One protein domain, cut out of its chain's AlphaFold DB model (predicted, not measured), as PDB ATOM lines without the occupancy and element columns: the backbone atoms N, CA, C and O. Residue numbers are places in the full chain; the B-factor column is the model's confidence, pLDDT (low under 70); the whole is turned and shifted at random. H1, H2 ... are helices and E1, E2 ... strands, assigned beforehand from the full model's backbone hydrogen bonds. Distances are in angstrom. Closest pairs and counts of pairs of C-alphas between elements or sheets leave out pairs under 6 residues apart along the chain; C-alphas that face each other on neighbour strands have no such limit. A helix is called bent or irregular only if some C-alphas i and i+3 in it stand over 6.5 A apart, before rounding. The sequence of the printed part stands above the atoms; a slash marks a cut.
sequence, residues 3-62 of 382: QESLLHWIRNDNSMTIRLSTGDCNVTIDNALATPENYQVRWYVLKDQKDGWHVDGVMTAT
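Overview. This is residues 3 to 62 of the 382 residues of the protein "LPXTG-motif cell wall anchor domain protein" of Ruminococcus sp. CAG:330 (UniProt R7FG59). A long, bent two-stranded hairpin, E3 and E4, makes the length of this domain; its tip, residues 48 to 53, sticks out free, while at its other end the first half of helix H1 lies beside E3 on one side and a small second hairpin, E1 and E2, lies beyond E4 on the other side. The helix and the small hairpin come near the long hairpin at few places: H1 has 2 pairs of C-alphas within 8 A of E3, and E1 is near E4 with 5 pairs within 10 A. The printed part has 60 residues with one named helix and four named strands, in the order H1, E1, E2, E3, E4, and its class is mixed, helices and strands. There are two sheets of two strands, E1 - E2 and E3 - E4, both antiparallel. By its radius of gyration of the C-alphas, 11.5 A, the whole is compact, and the C-alphas span 33 by 28 by 21 A.

Arrangement. Begin with the sheet of E3, residues 39 to 49, and E4, residues 52 to 61, a hairpin of antiparallel neighbours whose N-to-C directions stand at 164 degrees. Look first near the tip, where N 49 and O 52 are 2.9 A apart, within hydrogen-bond range. Farther along the pair N 45 and O 56 are 2.7 A apart, also within range. E3 bends by 75 degrees at residue 42, and E4 bends by 55 degrees at residue 58; there you will find N 42 and O 58 at 2.8 A. At the other end of the pair, the C-alphas of Tyr 39 and Ala 61 face each other at 4.6 A. Now look to H1, residues 3 to 12: it has 2 pairs of C-alphas within 8 A of E3, and the closest are those of Gln 3 and Val 41, 6.2 A apart. Within 10 A, residues 3 to 7 of H1 make 13 pairs of C-alphas with E3 and 1 with E4, yet H1 and E4 are apart. In H1 each O i to N i+4 pair is within hydrogen-bond range. Next find the small hairpin of E1, residues 19 to 21, and E2, residues 26 to 28, antiparallel neighbours at 150 degrees. Here N 20 and O 27 are 2.9 A apart, as are N 27 and O 20, both within hydrogen-bond range. E1 and E4 are near each other, with 5 pairs of C-alphas within 10 A. Among the pairs that are apart are E2 and E4, E1 and E3, and H1 and E2.

Along the chain. Find C-alpha 39 at (-37.344, 38.598, 21.735); from there E3 runs 26.0 A to C-alpha 49 at (-60.729, 49.918, 20.592). E4 begins at Gly 52 and runs 26.8 A to Ala 61, whose C-alpha is at (-36.902, 38.037, 26.251). H1 begins at C-alpha 3, (-43.271, 37.126, 14.317), and measures 14.3 A to Asn 12. E1 spans 6.4 A from Arg 19 to Ser 21, and E2 spans 6.8 A from Asn 26 to Thr 28.

Size, cuts and confidence. The two C-alphas farthest apart are those of Glu 37 and Lys 50, at 34.0 A. The printed part runs from residue 3 to 62 without a cut. The links E1 to E2 and E3 to E4 are tight, those from H1 to E1 and from E2 to E3 are short, and no link is long. Look at the B-factor column for pLDDT: the mean of the printed part is 78.3, and residues 20 to 25 are under 70, the low-confidence place of this model.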
ATOM      1  N   GLN A   3     -44.045  36.500  13.233       81.25
ATOM      2  CA  GLN A   3     -43.271  37.126  14.317       81.25
ATOM      3  C   GLN A   3     -42.322  38.214  13.792       81.25
ATOM      4  O   GLN A   3     -42.327  39.317  14.323       81.25
ATOM      5  N   GLU A   4     -41.540  37.922  12.748       83.06
ATOM      6  CA  GLU A   4     -40.633  38.894  12.111       83.06
ATOM      7  C   GLU A   4     -41.368  40.160  11.687       83.06
ATOM      8  O   GLU A   4     -40.878  41.257  11.908       83.06
ATOM      9  N   SER A   5     -42.557  40.017  11.098       84.81
ATOM     10  CA  SER A   5     -43.364  41.146  10.641       84.81
ATOM     11  C   SER A   5     -43.868  41.993  11.808       84.81
ATOM     12  O   SER A   5     -43.823  43.216  11.725       84.81
ATOM     13  N   LEU A   6     -44.300  41.361  12.905       83.69
ATOM     14  CA  LEU A   6     -44.718  42.069  14.114       83.69
ATOM     15  C   LEU A   6     -43.538  42.796  14.772       83.69
ATOM     16  O   LEU A   6     -43.639  43.981  15.067       83.69
ATOM     17  N   LEU A   7     -42.409  42.110  14.954       86.06
ATOM     18  CA  LEU A   7     -41.191  42.690  15.522       86.06
ATOM     19  C   LEU A   7     -40.636  43.817  14.641       86.06
ATOM     20  O   LEU A   7     -40.236  44.859  15.150       86.06
ATOM     21  N   HIS A   8     -40.672  43.650  13.317       86.25
ATOM     22  CA  HIS A   8     -40.309  44.693  12.362       86.25
ATOM     23  C   HIS A   8     -41.228  45.912  12.475       86.25
ATOM     24  O   HIS A   8     -40.737  47.035  12.480       86.25
ATOM     25  N   TRP A   9     -42.543  45.717  12.590       85.25
ATOM     26  CA  TRP A   9     -43.471  46.833  12.751       85.25
ATOM     27  C   TRP A   9     -43.250  47.574  14.073       85.25
ATOM     28  O   TRP A   9     -43.097  48.790  14.057       85.25
ATOM     29  N   ILE A  10     -43.110  46.849  15.188       82.81
ATOM     30  CA  ILE A  10     -42.804  47.431  16.504       82.81
ATOM     31  C   ILE A  10     -41.537  48.298  16.453       82.81
ATOM     32  O   ILE A  10     -41.511  49.393  17.005       82.81
ATOM     33  N   ARG A  11     -40.499  47.826  15.756       85.56
ATOM     34  CA  ARG A  11     -39.210  48.521  15.631       85.56
ATOM     35  C   ARG A  11     -39.287  49.837  14.861       85.56
ATOM     36  O   ARG A  11     -38.483  50.727  15.109       85.56
ATOM     37  N   ASN A  12     -40.210  49.939  13.906       83.19
ATOM     38  CA  ASN A  12     -40.289  51.060  12.966       83.19
ATOM     39  C   ASN A  12     -41.478  51.997  13.229       83.19
ATOM     40  O   ASN A  12     -41.617  53.008  12.541       83.19
ATOM     41  N   ASP A  13     -42.338  51.679  14.200       80.94
ATOM     42  CA  ASP A  13     -43.489  52.499  14.565       80.94
ATOM     43  C   ASP A  13     -43.240  53.247  15.882       80.94
ATOM     44  O   ASP A  13     -43.238  52.672  16.971       80.94
ATOM     45  N   ASN A  14     -43.068  54.565  15.782       71.50
ATOM     46  CA  ASN A  14     -42.800  55.434  16.932       71.50
ATOM     47  C   ASN A  14     -44.002  55.590  17.880       71.50
ATOM     48  O   ASN A  14     -43.849  56.150  18.964       71.50
ATOM     49  N   SER A  15     -45.198  55.139  17.484       73.06
ATOM     50  CA  SER A  15     -46.381  55.137  18.351       73.06
ATOM     51  C   SER A  15     -46.448  53.908  19.266       73.06
ATOM     52  O   SER A  15     -47.193  53.909  20.247       73.06
ATOM     53  N   MET A  16     -45.636  52.880  18.996       71.94
ATOM     54  CA  MET A  16     -45.570  51.672  19.813       71.94
ATOM     55  C   MET A  16     -44.701  51.881  21.049       71.94
ATOM     56  O   MET A  16     -43.624  52.464  20.990       71.94
ATOM     57  N   THR A  17     -45.141  51.360  22.191       70.50
ATOM     58  CA  THR A  17     -44.322  51.294  23.406       70.50
ATOM     59  C   THR A  17     -44.378  49.884  23.962       70.50
ATOM     60  O   THR A  17     -45.436  49.439  24.408       70.50
ATOM     61  N   ILE A  18     -43.244  49.189  23.989       72.94
ATOM     62  CA  ILE A  18     -43.168  47.877  24.632       72.94
ATOM     63  C   ILE A  18     -42.938  48.068  26.131       72.94
ATOM     64  O   ILE A  18     -42.103  48.870  26.555       72.94
ATOM     65  N   ARG A  19     -43.681  47.322  26.950       74.56
ATOM     66  CA  ARG A  19     -43.481  47.267  28.399       74.56
ATOM     67  C   ARG A  19     -43.289  45.820  28.823       74.56
ATOM     68  O   ARG A  19     -44.198  45.010  28.668       74.56
ATOM     69  N   LEU A  20     -42.120  45.505  29.363       66.94
ATOM     70  CA  LEU A  20     -41.848  44.207  29.966       66.94
ATOM     71  C   LEU A  20     -42.251  44.247  31.436       66.94
ATOM     72  O   LEU A  20     -41.832  45.140  32.171       66.94
ATOM     73  N   SER A  21     -43.055  43.278  31.866       66.94
ATOM     74  CA  SER A  21     -43.375  43.103  33.279       66.94
ATOM     75  C   SER A  21     -42.310  42.222  33.927       66.94
ATOM     76  O   SER A  21     -42.204  41.041  33.598       66.94
ATOM     77  N   THR A  22     -41.505  42.784  34.827       58.31
ATOM     78  CA  THR A  22     -40.397  42.081  35.506       58.31
ATOM     79  C   THR A  22     -40.782  41.600  36.908       58.31
ATOM     80  O   THR A  22     -39.931  41.278  37.732       58.31
ATOM     81  N   GLY A  23     -42.085  41.513  37.195       54.72
ATOM     82  CA  GLY A  23     -42.633  41.040  38.467       54.72
ATOM     83  C   GLY A  23     -42.778  42.127  39.537       54.72
ATOM     84  O   GLY A  23     -43.773  42.101  40.255       54.72
ATOM     85  N   ASP A  24     -41.850  43.087  39.603       51.12
ATOM     86  CA  ASP A  24     -41.878  44.187  40.587       51.12
ATOM     87  C   ASP A  24     -42.170  45.557  39.954       51.12
ATOM     88  O   ASP A  24     -42.571  46.499  40.639       51.12
ATOM     89  N   CYS A  25     -42.028  45.672  38.633       57.44
ATOM     90  CA  CYS A  25     -42.392  46.863  37.875       57.44
ATOM     91  C   CYS A  25     -42.598  46.538  36.387       57.44
ATOM     92  O   CYS A  25     -42.294  45.441  35.912       57.44
ATOM     93  N   ASN A  26     -43.146  47.506  35.653       70.31
ATOM     94  CA  ASN A  26     -43.176  47.472  34.197       70.31
ATOM     95  C   ASN A  26     -42.070  48.383  33.678       70.31
ATOM     96  O   ASN A  26     -42.056  49.569  34.016       70.31
ATOM     97  N   VAL A  27     -41.191  47.851  32.836       72.06
ATOM     98  CA  VAL A  27     -40.094  48.619  32.255       72.06
ATOM     99  C   VAL A  27     -40.302  48.806  30.763       72.06
ATOM    100  O   VAL A  27     -40.650  47.866  30.049       72.06
ATOM    101  N   THR A  28     -40.120  50.040  30.295       79.19
ATOM    102  CA  THR A  28     -40.150  50.362  28.866       79.19
ATOM    103  C   THR A  28     -38.787  50.090  28.253       79.19
ATOM    104  O   THR A  28     -37.794  50.621  28.745       79.19
ATOM    105  N   ILE A  29     -38.769  49.301  27.185       73.31
ATOM    106  CA  ILE A  29     -37.559  48.931  26.441       73.31
ATOM    107  C   ILE A  29     -37.451  49.701  25.124       73.31
ATOM    108  O   ILE A  29     -38.431  50.298  24.671       73.31
ATOM    109  N   ASP A  30     -36.262  49.692  24.522       75.94
ATOM    110  CA  ASP A  30     -36.026  50.307  23.217       75.94
ATOM    111  C   ASP A  30     -36.644  49.458  22.096       75.94
ATOM    112  O   ASP A  30     -36.283  48.297  21.887       75.94
ATOM    113  N   ASN A  31     -37.569  50.047  21.332       82.19
ATOM    114  CA  ASN A  31     -38.204  49.371  20.204       82.19
ATOM    115  C   ASN A  31     -37.178  48.912  19.155       82.19
ATOM    116  O   ASN A  31     -37.430  47.902  18.498       82.19
ATOM    117  N   ALA A  32     -36.024  49.587  19.016       80.56
ATOM    118  CA  ALA A  32     -34.947  49.193  18.102       80.56
ATOM    119  C   ALA A  32     -34.464  47.749  18.345       80.56
ATOM    120  O   ALA A  32     -34.026  47.068  17.414       80.56
ATOM    121  N   LEU A  33     -34.596  47.268  19.585       75.94
ATOM    122  CA  LEU A  33     -34.156  45.951  20.027       75.94
ATOM    123  C   LEU A  33     -35.214  44.861  19.846       75.94
ATOM    124  O   LEU A  33     -34.913  43.703  20.126       75.94
ATOM    125  N   ALA A  34     -36.411  45.186  19.337       82.06
ATOM    126  CA  ALA A  34     -37.453  44.224  18.979       82.06
ATOM    127  C   ALA A  34     -37.024  43.377  17.766       82.06
ATOM    128  O   ALA A  34     -37.479  43.565  16.631       82.06
ATOM    129  N   THR A  35     -36.099  42.451  17.998       83.38
ATOM    130  CA  THR A  35     -35.543  41.524  17.016       83.38
ATOM    131  C   THR A  35     -35.740  40.078  17.477       83.38
ATOM    132  O   THR A  35     -35.918  39.839  18.673       83.38
ATOM    133  N   PRO A  36     -35.738  39.098  16.560       82.25
ATOM    134  CA  PRO A  36     -35.878  37.680  16.907       82.25
ATOM    135  C   PRO A  36     -34.770  37.150  17.821       82.25
ATOM    136  O   PRO A  36     -34.993  36.193  18.560       82.25
ATOM    137  N   GLU A  37     -33.585  37.762  17.773       79.06
ATOM    138  CA  GLU A  37     -32.441  37.421  18.623       79.06
ATOM    139  C   GLU A  37     -32.696  37.816  20.085       79.06
ATOM    140  O   GLU A  37     -32.344  37.079  21.011       79.06
ATOM    141  N   ASN A  38     -33.350  38.958  20.300       73.38
ATOM    142  CA  ASN A  38     -33.607  39.501  21.633       73.38
ATOM    143  C   ASN A  38     -34.971  39.087  22.192       73.38
ATOM    144  O   ASN A  38     -35.122  38.973  23.409       73.38
ATOM    145  N   TYR A  39     -35.963  38.842  21.330       79.62
ATOM    146  CA  TYR A  39     -37.344  38.598  21.735       79.62
ATOM    147  C   TYR A  39     -38.028  37.521  20.890       79.62
ATOM    148  O   TYR A  39     -38.023  37.543  19.659       79.62
ATOM    149  N   GLN A  40     -38.725  36.613  21.573       84.81
ATOM    150  CA  GLN A  40     -39.595  35.616  20.955       84.81
ATOM    151  C   GLN A  40     -41.055  35.894  21.290       84.81
ATOM    152  O   GLN A  40     -41.433  35.972  22.460       84.81
ATOM    153  N   VAL A  41     -41.904  36.005  20.269       85.25
ATOM    154  CA  VAL A  41     -43.341  36.239  20.457       85.25
ATOM    155  C   VAL A  41     -44.016  34.901  20.747       85.25
ATOM    156  O   VAL A  41     -43.953  33.977  19.941       85.25
ATOM    157  N   ARG A  42     -44.674  34.783  21.906       85.44
ATOM    158  CA  ARG A  42     -45.414  33.570  22.293       85.44
ATOM    159  C   ARG A  42     -46.832  33.588  21.745       85.44
ATOM    160  O   ARG A  42     -47.285  32.592  21.192       85.44
ATOM    161  N   TRP A  43     -47.519  34.714  21.897       85.69
ATOM    162  CA  TRP A  43     -48.829  34.962  21.303       85.69
ATOM    163  C   TRP A  43     -49.109  36.464  21.266       85.69
ATOM    164  O   TRP A  43     -48.545  37.222  22.056       85.69
ATOM    165  N   TYR A  44     -49.988  36.886  20.360       85.75
ATOM    166  CA  TYR A  44     -50.505  38.250  20.300       85.75
ATOM    167  C   TYR A  44     -51.921  38.268  19.709       85.75
ATOM    168  O   TYR A  44     -52.327  37.327  19.024       85.75
ATOM    169  N   VAL A  45     -52.675  39.330  19.982       85.75
ATOM    170  CA  VAL A  45     -54.032  39.574  19.486       85.75
ATOM    171  C   VAL A  45     -54.144  41.035  19.061       85.75
ATOM    172  O   VAL A  45     -53.753  41.930  19.808       85.75
ATOM    173  N   LEU A  46     -54.712  41.267  17.878       84.88
ATOM    174  CA  LEU A  46     -55.085  42.598  17.398       84.88
ATOM    175  C   LEU A  46     -56.486  42.941  17.905       84.88
ATOM    176  O   LEU A  46     -57.404  42.128  17.775       84.88
ATOM    177  N   LYS A  47     -56.656  44.133  18.474       85.56
ATOM    178  CA  LYS A  47     -57.936  44.597  19.014       85.56
ATOM    179  C   LYS A  47     -58.223  46.005  18.526       85.56
ATOM    180  O   LYS A  47     -57.387  46.883  18.685       85.56
ATOM    181  N   ASP A  48     -59.410  46.214  17.977       88.44
ATOM    182  CA  ASP A  48     -59.915  47.551  17.678       88.44
ATOM    183  C   ASP A  48     -60.634  48.097  18.919       88.44
ATOM    184  O   ASP A  48     -61.551  47.460  19.448       88.44
ATOM    185  N   GLN A  49     -60.167  49.231  19.432       88.81
ATOM    186  CA  GLN A  49     -60.729  49.918  20.592       88.81
ATOM    187  C   GLN A  49     -61.107  51.356  20.219       88.81
ATOM    188  O   GLN A  49     -60.801  51.855  19.140       88.81
ATOM    189  N   LYS A  50     -61.804  52.056  21.122       87.38
ATOM    190  CA  LYS A  50     -62.338  53.406  20.859       87.38
ATOM    191  C   LYS A  50     -61.251  54.434  20.497       87.38
ATOM    192  O   LYS A  50     -61.550  55.431  19.849       87.38
ATOM    193  N   ASP A  51     -60.026  54.207  20.951       85.56
ATOM    194  CA  ASP A  51     -58.835  55.028  20.739       85.56
ATOM    195  C   ASP A  51     -57.901  54.485  19.640       85.56
ATOM    196  O   ASP A  51     -56.857  55.084  19.389       85.56
ATOM    197  N   GLY A  52     -58.290  53.413  18.940       81.44
ATOM    198  CA  GLY A  52     -57.581  52.875  17.781       81.44
ATOM    199  C   GLY A  52     -57.256  51.388  17.889       81.44
ATOM    200  O   GLY A  52     -57.790  50.661  18.726       81.44
ATOM    201  N   TRP A  53     -56.364  50.929  17.011       80.38
ATOM    202  CA  TRP A  53     -55.885  49.549  16.996       80.38
ATOM    203  C   TRP A  53     -54.815  49.325  18.068       80.38
ATOM    204  O   TRP A  53     -53.825  50.047  18.126       80.38
ATOM    205  N   HIS A  54     -54.982  48.269  18.859       78.69
ATOM    206  CA  HIS A  54     -54.046  47.822  19.891       78.69
ATOM    207  C   HIS A  54     -53.548  46.412  19.606       78.69
ATOM    208  O   HIS A  54     -54.252  45.593  19.004       78.69
ATOM    209  N   VAL A  55     -52.350  46.106  20.105       78.06
ATOM    210  CA  VAL A  55     -51.785  44.755  20.093       78.06
ATOM    211  C   VAL A  55     -51.464  44.333  21.515       78.06
ATOM    212  O   VAL A  55     -50.561  44.883  22.137       78.06
ATOM    213  N   ASP A  56     -52.175  43.320  22.000       81.00
ATOM    214  CA  ASP A  56     -51.877  42.674  23.278       81.00
ATOM    215  C   ASP A  56     -51.163  41.352  23.027       81.00
ATOM    216  O   ASP A  56     -51.499  40.640  22.082       81.00
ATOM    217  N   GLY A  57     -50.222  40.965  23.884       79.06
ATOM    218  CA  GLY A  57     -49.512  39.705  23.711       79.06
ATOM    219  C   GLY A  57     -48.575  39.348  24.850       79.06
ATOM    220  O   GLY A  57     -48.444  40.072  25.834       79.06
ATOM    221  N   VAL A  58     -47.895  38.217  24.681       80.00
ATOM    222  CA  VAL A  58     -46.768  37.806  25.519       80.00
ATOM    223  C   VAL A  58     -45.566  37.561  24.627       80.00
ATOM    224  O   VAL A  58     -45.629  36.804  23.655       80.00
ATOM    225  N   MET A  59     -44.449  38.166  25.009       78.31
ATOM    226  CA  MET A  59     -43.129  37.882  24.464       78.31
ATOM    227  C   MET A  59     -42.208  37.383  25.573       78.31
ATOM    228  O   MET A  59     -42.373  37.729  26.742       78.31
ATOM    229  N   THR A  60     -41.256  36.536  25.209       77.50
ATOM    230  CA  THR A  60     -40.172  36.098  26.086       77.50
ATOM    231  C   THR A  60     -38.894  36.776  25.622       77.50
ATOM    232  O   THR A  60     -38.558  36.688  24.442       77.50
ATOM    233  N   ALA A  61     -38.201  37.448  26.536       73.62
ATOM    234  CA  ALA A  61     -36.902  38.037  26.251       73.62
ATOM    235  C   ALA A  61     -35.794  36.985  26.352       73.62
ATOM    236  O   ALA A  61     -35.819  36.127  27.240       73.62
ATOM    237  N   THR A  62     -34.809  37.080  25.470       71.69
ATOM    238  CA  THR A  62     -33.531  36.389  25.613       71.69
ATOM    239  C   THR A  62     -32.733  37.093  26.706       71.69
ATOM    240  O   THR A  62     -32.577  38.314  26.672       71.69
TER     241      THR A  62